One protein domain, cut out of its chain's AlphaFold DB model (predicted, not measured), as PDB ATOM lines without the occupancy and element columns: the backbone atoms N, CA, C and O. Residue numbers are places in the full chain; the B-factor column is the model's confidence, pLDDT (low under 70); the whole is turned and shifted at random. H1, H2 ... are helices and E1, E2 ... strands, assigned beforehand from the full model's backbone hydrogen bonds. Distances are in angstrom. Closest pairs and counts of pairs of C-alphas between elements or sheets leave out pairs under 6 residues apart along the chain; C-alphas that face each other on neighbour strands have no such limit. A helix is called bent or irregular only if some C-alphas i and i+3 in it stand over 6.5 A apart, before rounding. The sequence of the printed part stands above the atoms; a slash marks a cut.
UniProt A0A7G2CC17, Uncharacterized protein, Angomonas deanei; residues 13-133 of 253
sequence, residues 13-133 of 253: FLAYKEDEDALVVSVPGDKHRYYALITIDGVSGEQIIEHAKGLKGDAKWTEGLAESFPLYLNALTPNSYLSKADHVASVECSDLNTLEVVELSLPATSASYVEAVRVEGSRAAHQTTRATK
ATOM      1  N   PHE A  13     195.480 222.209 145.220       80.06
ATOM      2  CA  PHE A  13     196.543 221.375 145.774       80.06
ATOM      3  C   PHE A  13     197.857 222.161 145.824       80.06
ATOM      4  O   PHE A  13     198.182 222.901 144.895       80.06
ATOM      5  N   LEU A  14     198.590 222.027 146.928       77.56
ATOM      6  CA  LEU A  14     199.805 222.795 147.186       77.56
ATOM      7  C   LEU A  14     201.038 221.907 147.281       77.56
ATOM      8  O   LEU A  14     202.077 222.249 146.721       77.56
ATOM      9  N   ALA A  15     200.942 220.809 148.028       79.50
ATOM     10  CA  ALA A  15     202.048 219.892 148.244       79.50
ATOM     11  C   ALA A  15     201.551 218.559 148.803       79.50
ATOM     12  O   ALA A  15     200.485 218.482 149.406       79.50
ATOM     13  N   TYR A  16     202.377 217.530 148.666       83.56
ATOM     14  CA  TYR A  16     202.290 216.322 149.473       83.56
ATOM     15  C   TYR A  16     203.384 216.362 150.546       83.56
ATOM     16  O   TYR A  16     204.520 216.755 150.254       83.56
ATOM     17  N   LYS A  17     203.027 215.998 151.777       82.62
ATOM     18  CA  LYS A  17     203.937 215.860 152.913       82.62
ATOM     19  C   LYS A  17     204.161 214.381 153.212       82.62
ATOM     20  O   LYS A  17     203.259 213.714 153.706       82.62
ATOM     21  N   GLU A  18     205.366 213.900 152.919       76.25
ATOM     22  CA  GLU A  18     205.776 212.500 153.113       76.25
ATOM     23  C   GLU A  18     205.758 212.062 154.582       76.25
ATOM     24  O   GLU A  18     205.415 210.926 154.884       76.25
ATOM     25  N   ASP A  19     206.111 212.959 155.500       78.62
ATOM     26  CA  ASP A  19     206.193 212.700 156.939       78.62
ATOM     27  C   ASP A  19     204.826 212.509 157.606       78.62
ATOM     28  O   ASP A  19     204.712 211.799 158.603       78.62
ATOM     29  N   GLU A  20     203.797 213.138 157.045       76.50
ATOM     30  CA  GLU A  20     202.421 213.102 157.547       76.50
ATOM     31  C   GLU A  20     201.499 212.244 156.659       76.50
ATOM     32  O   GLU A  20     200.308 212.158 156.940       76.50
ATOM     33  N   ASP A  21     202.032 211.656 155.578       80.38
ATOM     34  CA  ASP A  21     201.287 211.033 154.470       80.38
ATOM     35  C   ASP A  21     200.063 211.865 154.028       80.38
ATOM     36  O   ASP A  21     198.976 211.356 153.760       80.38
ATOM     37  N   ALA A  22     200.236 213.191 153.977       85.56
ATOM     38  CA  ALA A  22     199.131 214.138 153.883       85.56
ATOM     39  C   ALA A  22     199.182 214.989 152.610       85.56
ATOM     40  O   ALA A  22     200.211 215.566 152.238       85.56
ATOM     41  N   LEU A  23     198.025 215.138 151.961       87.56
ATOM     42  CA  LEU A  23     197.832 216.069 150.850       87.56
ATOM     43  C   LEU A  23     197.480 217.452 151.404       87.56
ATOM     44  O   LEU A  23     196.441 217.635 152.037       87.56
ATOM     45  N   VAL A  24     198.333 218.440 151.147       87.81
ATOM     46  CA  VAL A  24     198.146 219.821 151.595       87.81
ATOM     47  C   VAL A  24     197.429 220.623 150.518       87.81
ATOM     48  O   VAL A  24     197.880 220.713 149.372       87.81
ATOM     49  N   VAL A  25     196.322 221.250 150.905       86.69
ATOM     50  CA  VAL A  25     195.433 221.984 150.004       86.69
ATOM     51  C   VAL A  25     195.053 223.352 150.578       86.69
ATOM     52  O   VAL A  25     195.130 223.591 151.783       86.69
ATOM     53  N   SER A  26     194.617 224.271 149.716       86.56
ATOM     54  CA  SER A  26     193.953 225.518 150.118       86.56
ATOM     55  C   SER A  26     192.561 225.629 149.516       86.56
ATOM     56  O   SER A  26     192.332 225.243 148.365       86.56
ATOM     57  N   VAL A  27     191.652 226.227 150.277       84.00
ATOM     58  CA  VAL A  27     190.243 226.391 149.920       84.00
ATOM     59  C   VAL A  27     190.017 227.744 149.224       84.00
ATOM     60  O   VAL A  27     190.626 228.749 149.611       84.00
ATOM     61  N   PRO A  28     189.144 227.829 148.200       76.44
ATOM     62  CA  PRO A  28     188.804 229.097 147.562       76.44
ATOM     63  C   PRO A  28     188.288 230.136 148.565       76.44
ATOM     64  O   PRO A  28     187.370 229.876 149.336       76.44
ATOM     65  N   GLY A  29     188.856 231.342 148.526       73.44
ATOM     66  CA  GLY A  29     188.468 232.444 149.416       73.44
ATOM     67  C   GLY A  29     189.245 232.511 150.733       73.44
ATOM     68  O   GLY A  29     189.247 233.576 151.349       73.44
ATOM     69  N   ASP A  30     189.984 231.462 151.105       76.31
ATOM     70  CA  ASP A  30     190.787 231.422 152.332       76.31
ATOM     71  C   ASP A  30     192.292 231.376 152.017       76.31
ATOM     72  O   ASP A  30     192.955 230.342 152.048       76.31
ATOM     73  N   LYS A  31     192.845 232.534 151.635       66.50
ATOM     74  CA  LYS A  31     194.219 232.657 151.099       66.50
ATOM     75  C   LYS A  31     195.335 232.436 152.127       66.50
ATOM     76  O   LYS A  31     196.505 232.462 151.750       66.50
ATOM     77  N   HIS A  32     195.001 232.295 153.406       72.44
ATOM     78  CA  HIS A  32     195.977 232.230 154.498       72.44
ATOM     79  C   HIS A  32     195.861 230.962 155.342       72.44
ATOM     80  O   HIS A  32     196.592 230.823 156.323       72.44
ATOM     81  N   ARG A  33     194.974 230.038 154.961       81.19
ATOM     82  CA  ARG A  33     194.829 228.747 155.622       81.19
ATOM     83  C   ARG A  33     195.220 227.607 154.702       81.19
ATOM     84  O   ARG A  33     194.925 227.605 153.507       81.19
ATOM     85  N   TYR A  34     195.902 226.649 155.309       88.50
ATOM     86  CA  TYR A  34     196.337 225.419 154.681       88.50
ATOM     87  C   TYR A  34     195.680 224.270 155.412       88.50
ATOM     88  O   TYR A  34     195.587 224.281 156.639       88.50
ATOM     89  N   TYR A  35     195.245 223.289 154.644       89.81
ATOM     90  CA  TYR A  35     194.494 222.167 155.156       89.81
ATOM     91  C   TYR A  35     195.190 220.871 154.766       89.81
ATOM     92  O   TYR A  35     195.615 220.729 153.619       89.81
ATOM     93  N   ALA A  36     195.294 219.934 155.704       91.62
ATOM     94  CA  ALA A  36     195.549 218.539 155.379       91.62
ATOM     95  C   ALA A  36     194.223 217.902 154.967       91.62
ATOM     96  O   ALA A  36     193.238 217.949 155.707       91.62
ATOM     97  N   LEU A  37     194.178 217.354 153.761       90.56
ATOM     98  CA  LEU A  37     192.988 216.711 153.236       90.56
ATOM     99  C   LEU A  37     192.728 215.388 153.968       90.56
ATOM    100  O   LEU A  37     193.617 214.544 154.025       90.56
ATOM    101  N   ILE A  38     191.500 215.199 154.459       92.19
ATOM    102  CA  ILE A  38     191.059 213.946 155.084       92.19
ATOM    103  C   ILE A  38     190.181 213.175 154.100       92.19
ATOM    104  O   ILE A  38     190.562 212.080 153.694       92.19
ATOM    105  N   THR A  39     189.046 213.740 153.668       90.38
ATOM    106  CA  THR A  39     188.142 213.097 152.697       90.38
ATOM    107  C   THR A  39     187.538 214.066 151.678       90.38
ATOM    108  O   THR A  39     187.436 215.272 151.916       90.38
ATOM    109  N   ILE A  40     187.124 213.529 150.526       87.56
ATOM    110  CA  ILE A  40     186.388 214.218 149.455       87.56
ATOM    111  C   ILE A  40     185.335 213.266 148.920       87.56
ATOM    112  O   ILE A  40     185.673 212.198 148.416       87.56
ATOM    113  N   ASP A  41     184.066 213.654 149.010       84.31
ATOM    114  CA  ASP A  41     182.928 212.858 148.542       84.31
ATOM    115  C   ASP A  41     182.991 211.391 149.026       84.31
ATOM    116  O   ASP A  41     182.603 210.458 148.325       84.31
ATOM    117  N   GLY A  42     183.496 211.192 150.249       84.31
ATOM    118  CA  GLY A  42     183.647 209.882 150.887       84.31
ATOM    119  C   GLY A  42     184.927 209.113 150.540       84.31
ATOM    120  O   GLY A  42     185.124 208.033 151.089       84.31
ATOM    121  N   VAL A  43     185.804 209.645 149.684       87.88
ATOM    122  CA  VAL A  43     187.135 209.075 149.413       87.88
ATOM    123  C   VAL A  43     188.179 209.750 150.284       87.88
ATOM    124  O   VAL A  43     188.280 210.975 150.304       87.88
ATOM    125  N   SER A  44     188.958 208.950 151.004       90.44
ATOM    126  CA  SER A  44     190.021 209.445 151.878       90.44
ATOM    127  C   SER A  44     191.284 209.853 151.115       90.44
ATOM    128  O   SER A  44     191.573 209.334 150.035       90.44
ATOM    129  N   GLY A  45     192.067 210.764 151.698       87.94
ATOM    130  CA  GLY A  45     193.389 211.144 151.196       87.94
ATOM    131  C   GLY A  45     194.328 209.943 151.043       87.94
ATOM    132  O   GLY A  45     194.987 209.819 150.013       87.94
ATOM    133  N   GLU A  46     194.309 209.023 152.011       89.69
ATOM    134  CA  GLU A  46     195.089 207.777 151.997       89.69
ATOM    135  C   GLU A  46     194.744 206.900 150.788       89.69
ATOM    136  O   GLU A  46     195.637 206.481 150.059       89.69
ATOM    137  N   GLN A  47     193.452 206.701 150.499       90.25
ATOM    138  CA  GLN A  47     193.018 205.927 149.329       90.25
ATOM    139  C   GLN A  47     193.495 206.547 148.011       90.25
ATOM    140  O   GLN A  47     193.845 205.827 147.077       90.25
ATOM    141  N   ILE A  48     193.524 207.881 147.918       87.44
ATOM    142  CA  ILE A  48     194.036 208.580 146.729       87.44
ATOM    143  C   ILE A  48     195.539 208.338 146.577       87.44
ATOM    144  O   ILE A  48     196.013 208.091 145.466       87.44
ATOM    145  N   ILE A  49     196.283 208.396 147.683       88.56
ATOM    146  CA  ILE A  49     197.727 208.158 147.713       88.56
ATOM    147  C   ILE A  49     198.046 206.705 147.350       88.56
ATOM    148  O   ILE A  49     198.870 206.479 146.466       88.56
ATOM    149  N   GLU A  50     197.382 205.725 147.967       89.44
ATOM    150  CA  GLU A  50     197.538 204.299 147.640       89.44
ATOM    151  C   GLU A  50     197.250 204.027 146.165       89.44
ATOM    152  O   GLU A  50     198.022 203.347 145.488       89.44
ATOM    153  N   HIS A  51     196.172 204.605 145.631       87.44
ATOM    154  CA  HIS A  51     195.826 204.433 144.228       87.44
ATOM    155  C   HIS A  51     196.886 205.036 143.292       87.44
ATOM    156  O   HIS A  51     197.263 204.419 142.293       87.44
ATOM    157  N   ALA A  52     197.423 206.212 143.628       84.94
ATOM    158  CA  ALA A  52     198.506 206.828 142.868       84.94
ATOM    159  C   ALA A  52     199.803 205.995 142.932       84.94
ATOM    160  O   ALA A  52     200.439 205.779 141.893       84.94
ATOM    161  N   LYS A  53     200.169 205.492 144.121       86.81
ATOM    162  CA  LYS A  53     201.309 204.585 144.349       86.81
ATOM    163  C   LYS A  53     201.198 203.328 143.492       86.81
ATOM    164  O   LYS A  53     202.131 203.021 142.751       86.81
ATOM    165  N   GLY A  54     200.032 202.683 143.484       84.06
ATOM    166  CA  GLY A  54     199.781 201.485 142.680       84.06
ATOM    167  C   GLY A  54     199.939 201.697 141.169       84.06
ATOM    168  O   GLY A  54     200.400 200.802 140.468       84.06
ATOM    169  N   LEU A  55     199.611 202.885 140.646       76.94
ATOM    170  CA  LEU A  55     199.681 203.168 139.204       76.94
ATOM    171  C   LEU A  55     201.074 203.573 138.705       76.94
ATOM    172  O   LEU A  55     201.438 203.282 137.565       76.94
ATOM    173  N   LYS A  56     201.837 204.305 139.518       73.31
ATOM    174  CA  LYS A  56     203.109 204.935 139.111       73.31
ATOM    175  C   LYS A  56     204.337 204.313 139.780       73.31
ATOM    176  O   LYS A  56     205.458 204.597 139.352       73.31
ATOM    177  N   GLY A  57     204.134 203.474 140.793       72.50
ATOM    178  CA  GLY A  57     205.170 202.940 141.670       72.50
ATOM    179  C   GLY A  57     205.590 203.930 142.764       72.50
ATOM    180  O   GLY A  57     205.571 205.150 142.572       72.50
ATOM    181  N   ASP A  58     206.032 203.397 143.904       71.69
ATOM    182  CA  ASP A  58     206.322 204.154 145.136       71.69
ATOM    183  C   ASP A  58     207.359 205.276 144.986       71.69
ATOM    184  O   ASP A  58     207.298 206.280 145.691       71.69
ATOM    185  N   ALA A  59     208.286 205.161 144.035       71.62
ATOM    186  CA  ALA A  59     209.303 206.187 143.808       71.62
ATOM    187  C   ALA A  59     208.826 207.353 142.920       71.62
ATOM    188  O   ALA A  59     209.471 208.398 142.889       71.62
ATOM    189  N   LYS A  60     207.734 207.182 142.159       73.75
ATOM    190  CA  LYS A  60     207.327 208.119 141.090       73.75
ATOM    191  C   LYS A  60     205.876 208.569 141.167       73.75
ATOM    192  O   LYS A  60     205.439 209.365 140.344       73.75
ATOM    193  N   TRP A  61     205.104 208.098 142.136       79.69
ATOM    194  CA  TRP A  61     203.679 208.425 142.223       79.69
ATOM    195  C   TRP A  61     203.375 209.896 142.496       79.69
ATOM    196  O   TRP A  61     202.307 210.380 142.128       79.69
ATOM    197  N   THR A  62     204.326 210.633 143.069       79.06
ATOM    198  CA  THR A  62     204.196 212.086 143.212       79.06
ATOM    199  C   THR A  62     204.410 212.828 141.881       79.06
ATOM    200  O   THR A  62     203.995 213.982 141.756       79.06
ATOM    201  N   GLU A  63     204.991 212.187 140.853       77.38
ATOM    202  CA  GLU A  63     205.231 212.790 139.535       77.38
ATOM    203  C   GLU A  63     203.924 212.995 138.757       77.38
ATOM    204  O   GLU A  63     203.306 212.055 138.234       77.38
ATOM    205  N   GLY A  64     203.529 214.262 138.622       71.31
ATOM    206  CA  GLY A  64     202.287 214.635 137.948       71.31
ATOM    207  C   GLY A  64     201.040 214.304 138.771       71.31
ATOM    208  O   GLY A  64     199.951 214.206 138.201       71.31
ATOM    209  N   LEU A  65     201.186 214.146 140.097       80.19
ATOM    210  CA  LEU A  65     200.074 213.891 141.017       80.19
ATOM    211  C   LEU A  65     198.987 214.952 140.857       80.19
ATOM    212  O   LEU A  65     197.842 214.599 140.631       80.19
ATOM    213  N   ALA A  66     199.345 216.240 140.878       75.25
ATOM    214  CA  ALA A  66     198.387 217.339 140.738       75.25
ATOM    215  C   ALA A  66     197.594 217.294 139.419       75.25
ATOM    216  O   ALA A  66     196.407 217.607 139.416       75.25
ATOM    217  N   GLU A  67     198.232 216.887 138.316       73.88
ATOM    218  CA  GLU A  67     197.594 216.756 136.996       73.88
ATOM    219  C   GLU A  67     196.661 215.541 136.932       73.88
ATOM    220  O   GLU A  67     195.588 215.581 136.334       73.88
ATOM    221  N   SER A  68     197.057 214.451 137.582       75.81
ATOM    222  CA  SER A  68     196.305 213.195 137.576       75.81
ATOM    223  C   SER A  68     195.272 213.121 138.705       75.81
ATOM    224  O   SER A  68     194.421 212.237 138.712       75.81
ATOM    225  N   PHE A  69     195.303 214.067 139.644       78.00
ATOM    226  CA  PHE A  69     194.504 214.048 140.864       78.00
ATOM    227  C   PHE A  69     192.988 213.941 140.612       78.00
ATOM    228  O   PHE A  69     192.353 213.070 141.212       78.00
ATOM    229  N   PRO A  70     192.375 214.719 139.693       73.06
ATOM    230  CA  PRO A  70     190.957 214.549 139.377       73.06
ATOM    231  C   PRO A  70     190.637 213.186 138.748       73.06
ATOM    232  O   PRO A  70     189.532 212.682 138.930       73.06
ATOM    233  N   LEU A  71     191.590 212.580 138.028       73.81
ATOM    234  CA  LEU A  71     191.423 211.249 137.438       73.81
ATOM    235  C   LEU A  71     191.434 210.168 138.522       73.81
ATOM    236  O   LEU A  71     190.590 209.277 138.486       73.81
ATOM    237  N   TYR A  72     192.332 210.277 139.508       79.31
ATOM    238  CA  TYR A  72     192.372 209.368 140.658       79.31
ATOM    239  C   TYR A  72     191.087 209.444 141.473       79.31
ATOM    240  O   TYR A  72     190.496 208.415 141.792       79.31
ATOM    241  N   LEU A  73     190.603 210.659 141.739       75.44
ATOM    242  CA  LEU A  73     189.314 210.840 142.391       75.44
ATOM    243  C   LEU A  73     188.192 210.188 141.593       75.44
ATOM    244  O   LEU A  73     187.431 209.416 142.163       75.44
ATOM    245  N   ASN A  74     188.108 210.445 140.287       74.25
ATOM    246  CA  ASN A  74     187.068 209.873 139.433       74.25
ATOM    247  C   ASN A  74     187.100 208.334 139.403       74.25
ATOM    248  O   ASN A  74     186.050 207.702 139.437       74.25
ATOM    249  N   ALA A  75     188.290 207.726 139.393       74.94
ATOM    250  CA  ALA A  75     188.447 206.273 139.453       74.94
ATOM    251  C   ALA A  75     187.972 205.684 140.794       74.94
ATOM    252  O   ALA A  75     187.334 204.633 140.822       74.94
ATOM    253  N   LEU A  76     188.245 206.376 141.903       80.50
ATOM    254  CA  LEU A  76     187.870 205.945 143.255       80.50
ATOM    255  C   LEU A  76     186.421 206.285 143.625       80.50
ATOM    256  O   LEU A  76     185.877 205.741 144.586       80.50
ATOM    257  N   THR A  77     185.777 207.162 142.858       73.06
ATOM    258  CA  THR A  77     184.383 207.559 143.045       73.06
ATOM    259  C   THR A  77     183.550 207.121 141.836       73.06
ATOM    260  O   THR A  77     183.211 207.941 140.986       73.06
ATOM    261  N   PRO A  78     183.144 205.838 141.746       54.00
ATOM    262  CA  PRO A  78     182.483 205.272 140.559       54.00
ATOM    263  C   PRO A  78     181.133 205.916 140.172       54.00
ATOM    264  O   PRO A  78     180.560 205.568 139.147       54.00
ATOM    265  N   ASN A  79     180.629 206.875 140.960       55.66
ATOM    266  CA  ASN A  79     179.424 207.665 140.682       55.66
ATOM    267  C   ASN A  79     179.708 209.165 140.422       55.66
ATOM    268  O   ASN A  79     178.789 209.977 140.513       55.66
ATOM    269  N   SER A  80     180.957 209.570 140.175       54.06
ATOM    270  CA  SER A  80     181.392 210.955 140.390       54.06
ATOM    271  C   SER A  80     181.191 211.939 139.248       54.06
ATOM    272  O   SER A  80     181.386 211.678 138.066       54.06
ATOM    273  N   TYR A  81     180.795 213.132 139.679       54.03
ATOM    274  CA  TYR A  81     180.265 214.263 138.938       54.03
ATOM    275  C   TYR A  81     181.357 215.273 138.532       54.03
ATOM    276  O   TYR A  81     181.032 216.396 138.149       54.03
ATOM    277  N   LEU A  82     182.641 214.891 138.597       54.75
ATOM    278  CA  LEU A  82     183.814 215.760 138.383       54.75
ATOM    279  C   LEU A  82     183.996 216.265 136.935       54.75
ATOM    280  O   LEU A  82     184.916 217.032 136.662       54.75
ATOM    281  N   SER A  83     183.106 215.895 136.011       50.31
ATOM    282  CA  SER A  83     182.994 216.494 134.673       50.31
ATOM    283  C   SER A  83     181.923 217.593 134.575       50.31
ATOM    284  O   SER A  83     181.838 218.286 133.561       50.31
ATOM    285  N   LYS A  84     181.098 217.801 135.613       58.47
ATOM    286  CA  LYS A  84     180.022 218.806 135.614       58.47
ATOM    287  C   LYS A  84     180.486 220.088 136.287       58.47
ATOM    288  O   LYS A  84     180.759 220.100 137.480       58.47
ATOM    289  N   ALA A  85     180.478 221.186 135.534       57.44
ATOM    290  CA  ALA A  85     180.931 222.512 135.969       57.44
ATOM    291  C   ALA A  85     180.271 223.064 137.257       57.44
ATOM    292  O   ALA A  85     180.800 224.016 137.825       57.44
ATOM    293  N   ASP A  86     179.167 222.468 137.723       61.91
ATOM    294  CA  ASP A  86     178.388 222.899 138.892       61.91
ATOM    295  C   ASP A  86     178.449 221.905 140.077       61.91
ATOM    296  O   ASP A  86     177.566 221.910 140.939       61.91
ATOM    297  N   HIS A  87     179.449 221.014 140.130       75.38
ATOM    298  CA  HIS A  87     179.587 220.062 141.242       75.38
ATOM    299  C   HIS A  87     179.957 220.754 142.562       75.38
ATOM    300  O   HIS A  87     180.829 221.628 142.608       75.38
ATOM    301  N   VAL A  88     179.323 220.310 143.648       81.62
ATOM    302  CA  VAL A  88     179.640 220.716 145.019       81.62
ATOM    303  C   VAL A  88     180.146 219.488 145.760       81.62
ATOM    304  O   VAL A  88     179.394 218.536 145.955       81.62
ATOM    305  N   ALA A  89     181.410 219.528 146.169       82.94
ATOM    306  CA  ALA A  89     182.055 218.437 146.882       82.94
ATOM    307  C   ALA A  89     181.862 218.578 148.396       82.94
ATOM    308  O   ALA A  89     181.964 219.681 148.946       82.94
ATOM    309  N   SER A  90     181.629 217.452 149.066       87.44
ATOM    310  CA  SER A  90     181.699 217.318 150.521       87.44
ATOM    311  C   SER A  90     183.140 217.017 150.915       87.44
ATOM    312  O   SER A  90     183.668 215.973 150.542       87.44
ATOM    313  N   VAL A  91     183.787 217.922 151.644       88.62
ATOM    314  CA  VAL A  91     185.216 217.832 151.970       88.62
ATOM    315  C   VAL A  91     185.412 217.870 153.474       88.62
ATOM    316  O   VAL A  91     184.899 218.761 154.145       88.62
ATOM    317  N   GLU A  92     186.210 216.945 153.985       92.25
ATOM    318  CA  GLU A  92     186.698 216.960 155.358       92.25
ATOM    319  C   GLU A  92     188.205 217.205 155.341       92.25
ATOM    320  O   GLU A  92     188.950 216.588 154.570       92.25
ATOM    321  N   CYS A  93     188.671 218.140 156.160       91.88
ATOM    322  CA  CYS A  93     190.079 218.505 156.204       91.88
ATOM    323  C   CYS A  93     190.492 219.003 157.592       91.88
ATOM    324  O   CYS A  93     189.670 219.536 158.332       91.88
ATOM    325  N   SER A  94     191.763 218.843 157.948       92.62
ATOM    326  CA  SER A  94     192.333 219.383 159.185       92.62
ATOM    327  C   SER A  94     193.020 220.718 158.900       92.62
ATOM    328  O   SER A  94     193.890 220.791 158.032       92.62
ATOM    329  N   ASP A  95     192.631 221.786 159.601       90.00
ATOM    330  CA  ASP A  95     193.315 223.082 159.527       90.00
ATOM    331  C   ASP A  95     194.712 222.946 160.141       90.00
ATOM    332  O   ASP A  95     194.860 222.660 161.326       90.00
ATOM    333  N   LEU A  96     195.761 223.176 159.353       87.56
ATOM    334  CA  LEU A  96     197.140 222.990 159.811       87.56
ATOM    335  C   LEU A  96     197.594 224.033 160.845       87.56
ATOM    336  O   LEU A  96     198.614 223.832 161.501       87.56
ATOM    337  N   ASN A  97     196.870 225.143 161.003       86.12
ATOM    338  CA  ASN A  97     197.178 226.162 162.005       86.12
ATOM    339  C   ASN A  97     196.513 225.871 163.354       86.12
ATOM    340  O   ASN A  97     197.112 226.137 164.397       86.12
ATOM    341  N   THR A  98     195.265 225.393 163.348       88.69
ATOM    342  CA  THR A  98     194.483 225.157 164.577       88.69
ATOM    343  C   THR A  98     194.402 223.686 164.974       88.69
ATOM    344  O   THR A  98     194.077 223.397 166.122       88.69
ATOM    345  N   LEU A  99     194.728 222.777 164.051       86.06
ATOM    346  CA  LEU A  99     194.581 221.321 164.153       86.06
ATOM    347  C   LEU A  99     193.128 220.853 164.320       86.06
ATOM    348  O   LEU A  99     192.876 219.702 164.672       86.06
ATOM    349  N   GLU A 100     192.160 221.730 164.058       91.94
ATOM    350  CA  GLU A 100     190.744 221.382 164.096       91.94
ATOM    351  C   GLU A 100     190.317 220.720 162.785       91.94
ATOM    352  O   GLU A 100     190.738 221.122 161.697       91.94
ATOM    353  N   VAL A 101     189.460 219.705 162.892       92.06
ATOM    354  CA  VAL A 101     188.806 219.087 161.737       92.06
ATOM    355  C   VAL A 101     187.631 219.960 161.312       92.06
ATOM    356  O   VAL A 101     186.812 220.368 162.138       92.06
ATOM    357  N   VAL A 102     187.560 220.251 160.017       91.88
ATOM    358  CA  VAL A 102     186.558 221.116 159.406       91.88
ATOM    359  C   VAL A 102     185.881 220.372 158.262       91.88
ATOM    360  O   VAL A 102     186.540 219.884 157.344       91.88
ATOM    361  N   GLU A 103     184.552 220.351 158.304       92.81
ATOM    362  CA  GLU A 103     183.699 219.880 157.216       92.81
ATOM    363  C   GLU A 103     183.254 221.066 156.356       92.81
ATOM    364  O   GLU A 103     182.744 222.076 156.853       92.81
ATOM    365  N   LEU A 104     183.458 220.954 155.049       89.19
ATOM    366  CA  LEU A 104     183.226 222.006 154.072       89.19
ATOM    367  C   LEU A 104     182.388 221.479 152.908       89.19
ATOM    368  O   LEU A 104     182.513 220.333 152.484       89.19
ATOM    369  N   SER A 105     181.563 222.358 152.343       88.00
ATOM    370  CA  SER A 105     180.840 222.104 151.099       88.00
ATOM    371  C   SER A 105     181.323 223.111 150.061       88.00
ATOM    372  O   SER A 105     181.063 224.310 150.187       88.00
ATOM    373  N   LEU A 106     182.119 222.643 149.096       85.00
ATOM    374  CA  LEU A 106     182.926 223.504 148.230       85.00
ATOM    375  C   LEU A 106     182.578 223.313 146.751       85.00
ATOM    376  O   LEU A 106     182.490 222.174 146.289       85.00
ATOM    377  N   PRO A 107     182.437 224.401 145.971       81.06
ATOM    378  CA  PRO A 107     182.271 224.292 144.529       81.06
ATOM    379  C   PRO A 107     183.575 223.810 143.885       81.06
ATOM    380  O   PRO A 107     184.640 224.399 144.099       81.06
ATOM    381  N   ALA A 108     183.497 222.768 143.061       77.62
ATOM    382  CA  ALA A 108     184.637 222.307 142.283       77.62
ATOM    383  C   ALA A 108     184.813 223.192 141.042       77.62
ATOM    384  O   ALA A 108     183.906 223.327 140.226       77.62
ATOM    385  N   THR A 109     185.988 223.811 140.876       74.06
ATOM    386  CA  THR A 109     186.249 224.723 139.748       74.06
ATOM    387  C   THR A 109     187.534 224.385 139.006       74.06
ATOM    388  O   THR A 109     188.490 223.861 139.582       74.06
ATOM    389  N   SER A 110     187.597 224.739 137.719       72.19
ATOM    390  CA  SER A 110     188.806 224.537 136.911       72.19
ATOM    391  C   SER A 110     189.970 225.423 137.363       72.19
ATOM    392  O   SER A 110     191.126 225.080 137.145       72.19
ATOM    393  N   ALA A 111     189.686 226.571 137.986       71.06
ATOM    394  CA  ALA A 111     190.716 227.499 138.449       71.06
ATOM    395  C   ALA A 111     191.568 226.889 139.571       71.06
ATOM    396  O   ALA A 111     192.792 226.991 139.528       71.06
ATOM    397  N   SER A 112     190.927 226.207 140.525       67.31
ATOM    398  CA  SER A 112     191.620 225.539 141.629       67.31
ATOM    399  C   SER A 112     192.536 224.408 141.140       67.31
ATOM    400  O   SER A 112     193.639 224.235 141.652       67.31
ATOM    401  N   TYR A 113     192.116 223.675 140.103       70.50
ATOM    402  CA  TYR A 113     192.935 222.642 139.463       70.50
ATOM    403  C   TYR A 113     194.133 223.230 138.696       70.50
ATOM    404  O   TYR A 113     195.260 222.771 138.853       70.50
ATOM    405  N   VAL A 114     193.927 224.280 137.895       68.56
ATOM    406  CA  VAL A 114     195.016 224.905 137.119       68.56
ATOM    407  C   VAL A 114     196.122 225.439 138.029       68.56
ATOM    408  O   VAL A 114     197.306 225.290 137.725       68.56
ATOM    409  N   GLU A 115     195.749 226.043 139.156       66.75
ATOM    410  CA  GLU A 115     196.724 226.557 140.114       66.75
ATOM    411  C   GLU A 115     197.514 225.430 140.793       66.75
ATOM    412  O   GLU A 115     198.725 225.559 140.970       66.75
ATOM    413  N   ALA A 116     196.871 224.292 141.075       66.12
ATOM    414  CA  ALA A 116     197.543 223.105 141.593       66.12
ATOM    415  C   ALA A 116     198.637 222.590 140.651       66.12
ATOM    416  O   ALA A 116     199.780 222.386 141.063       66.12
ATOM    417  N   VAL A 117     198.305 222.441 139.367       65.31
ATOM    418  CA  VAL A 117     199.256 222.007 138.334       65.31
ATOM    419  C   VAL A 117     200.432 222.983 138.234       65.31
ATOM    420  O   VAL A 117     201.589 222.572 138.161       65.31
ATOM    421  N   ARG A 118     200.159 224.294 138.293       70.50
ATOM    422  CA  ARG A 118     201.198 225.333 138.240       70.50
ATOM    423  C   ARG A 118     202.180 225.238 139.412       70.50
ATOM    424  O   ARG A 118     203.390 225.393 139.213       70.50
ATOM    425  N   VAL A 119     201.673 225.041 140.630       64.25
ATOM    426  CA  VAL A 119     202.494 224.936 141.847       64.25
ATOM    427  C   VAL A 119     203.353 223.674 141.803       64.25
ATOM    428  O   VAL A 119     204.562 223.758 142.022       64.25
ATOM    429  N   GLU A 120     202.770 222.542 141.418       65.50
ATOM    430  CA  GLU A 120     203.484 221.268 141.334       65.50
ATOM    431  C   GLU A 120     204.558 221.274 140.237       65.50
ATOM    432  O   GLU A 120     205.704 220.893 140.482       65.50
ATOM    433  N   GLY A 121     204.255 221.834 139.061       62.03
ATOM    434  CA  GLY A 121     205.254 222.036 138.007       62.03
ATOM    435  C   GLY A 121     206.417 222.933 138.455       62.03
ATOM    436  O   GLY A 121     207.575 222.686 138.112       62.03
ATOM    437  N   SER A 122     206.139 223.938 139.294       63.81
ATOM    438  CA  SER A 122     207.176 224.793 139.890       63.81
ATOM    439  C   SER A 122     208.026 224.036 140.926       63.81
ATOM    440  O   SER A 122     209.238 224.256 141.005       63.81
ATOM    441  N   ARG A 123     207.421 223.119 141.697       64.50
ATOM    442  CA  ARG A 123     208.109 222.244 142.665       64.50
ATOM    443  C   ARG A 123     209.049 221.271 141.963       64.50
ATOM    444  O   ARG A 123     210.223 221.213 142.333       64.50
ATOM    445  N   ALA A 124     208.564 220.575 140.935       59.19
ATOM    446  CA  ALA A 124     209.361 219.644 140.141       59.19
ATOM    447  C   ALA A 124     210.596 220.347 139.557       59.19
ATOM    448  O   ALA A 124     211.723 219.910 139.782       59.19
ATOM    449  N   ALA A 125     210.411 221.522 138.940       58.41
ATOM    450  CA  ALA A 125     211.514 222.327 138.415       58.41
ATOM    451  C   ALA A 125     212.535 222.736 139.499       58.41
ATOM    452  O   ALA A 125     213.752 222.707 139.270       58.41
ATOM    453  N   HIS A 126     212.075 223.092 140.702       58.56
ATOM    454  CA  HIS A 126     212.962 223.415 141.820       58.56
ATOM    455  C   HIS A 126     213.704 222.198 142.384       58.56
ATOM    456  O   HIS A 126     214.880 222.331 142.736       58.56
ATOM    457  N   GLN A 127     213.080 221.020 142.428       57.25
ATOM    458  CA  GLN A 127     213.742 219.777 142.829       57.25
ATOM    459  C   GLN A 127     214.820 219.367 141.825       57.25
ATOM    460  O   GLN A 127     215.941 219.085 142.243       57.25
ATOM    461  N   THR A 128     214.565 219.467 140.515       56.59
ATOM    462  CA  THR A 128     215.589 219.215 139.483       56.59
ATOM    463  C   THR A 128     216.761 220.193 139.605       56.59
ATOM    464  O   THR A 128     217.928 219.808 139.512       56.59
ATOM    465  N   THR A 129     216.480 221.468 139.895       54.34
ATOM    466  CA  THR A 129     217.516 222.502 140.092       54.34
ATOM    467  C   THR A 129     218.339 222.271 141.370       54.34
ATOM    468  O   THR A 129     219.517 222.627 141.445       54.34
ATOM    469  N   ARG A 130     217.736 221.678 142.406       46.81
ATOM    470  CA  ARG A 130     218.413 221.343 143.666       46.81
ATOM    471  C   ARG A 130     219.224 220.050 143.545       46.81
ATOM    472  O   ARG A 130     220.347 220.019 144.041       46.81
ATOM    473  N   ALA A 131     218.704 219.044 142.845       51.59
ATOM    474  CA  ALA A 131     219.396 217.792 142.546       51.59
ATOM    475  C   ALA A 131     220.633 218.027 141.665       51.59
ATOM    476  O   ALA A 131     221.708 217.531 141.979       51.59
ATOM    477  N   THR A 132     220.535 218.881 140.642       54.75
ATOM    478  CA  THR A 132     221.688 219.267 139.801       54.75
ATOM    479  C   THR A 132     222.763 220.031 140.580       54.75
ATOM    480  O   THR A 132     223.952 219.784 140.391       54.75
ATOM    481  N   LYS A 133     222.381 220.906 141.522       51.62
ATOM    482  CA  LYS A 133     223.336 221.566 142.434       51.62
ATOM    483  C   LYS A 133     223.955 220.620 143.469       51.62
ATOM    484  O   LYS A 133     225.070 220.880 143.911       51.62
TER     485      LYS A 133
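What this domain is: This is residues 13 to 133 of the 253 residues of an uncharacterized protein of Angomonas deanei (UniProt A0A7G2CC17). A strongly twisted sheet of five strands forms a wall, with the long helix H3 running past its edge strand E1 and sticking out with residues 125 to 133. H1 and H2, set crosswise, pack together beside the sheet, and H2 also packs on H3. The 121 printed residues hold E1 E2 E3 H1 H2 E4 E5 H3 along the chain, three named helices and five strands, class mixed; the sheet's order is E1 E2 E3 E4 E5, antiparallel. It is compact, radius of gyration of the C-alphas 14.3 A, spanning 43 by 33 by 25 A.

Where its parts are: Find C-alpha 13 at (196.543, 221.375, 145.774), where E1, residues 13 to 17, begins. E2 is 22 to 26, E3 35 to 40, E4 88 to 95, 20.1 A long, and E5 101 to 107, 19.1 A. H1 is 45 to 56, 16.7 A, and H2 65 to 76, irregular, with C-alphas 67 and 70 7.4 A apart. H3, 110 to 133, runs 35.1 A to C-alpha 133 at (223.336, 221.566, 142.434).

How they stand to each other: E1 E2 E3 is a meander, each strand the antiparallel neighbour of the one before. Look for N 24 and O 15, 2.8 A; N 37 and O 23, 2.9 A; N 94 and O 36, 2.8 A; N 104 and O 91, 2.8 A, within hydrogen-bond range across successive neighbours. E4 bends by 54 degrees at residue 92. H3 stands at the sheet's level; its closest C-alphas to E1 are Ala 116 and Phe 13, 4.6 A. H1 is on the sheet, over none of its strands, at a height of 4.2 A, only just above the sheet's level. H2 only grazes the sheet. H2 touches H1, about perpendicular at 74 degrees, closest C-alphas Tyr 72 and Ile 48, 6.3 A. With residues 66 to 67 alone it touches H3, at a steep tilt of 50 degrees, opposite ways, closest C-alphas Ala 66 and Val 117, 5.3 A. H1 and H3 have every O i to N i+4 pair within hydrogen-bond range, H2 6 of 8.

The domain as a whole: The farthest C-alphas, of Asn 79 and Lys 133, are 46.1 A apart. The printed part has no cut; the link from H2 to E4 is long. Mean pLDDT of the printed part is 76.5, with residues 78 to 86 and 119 to 133 among those under 70.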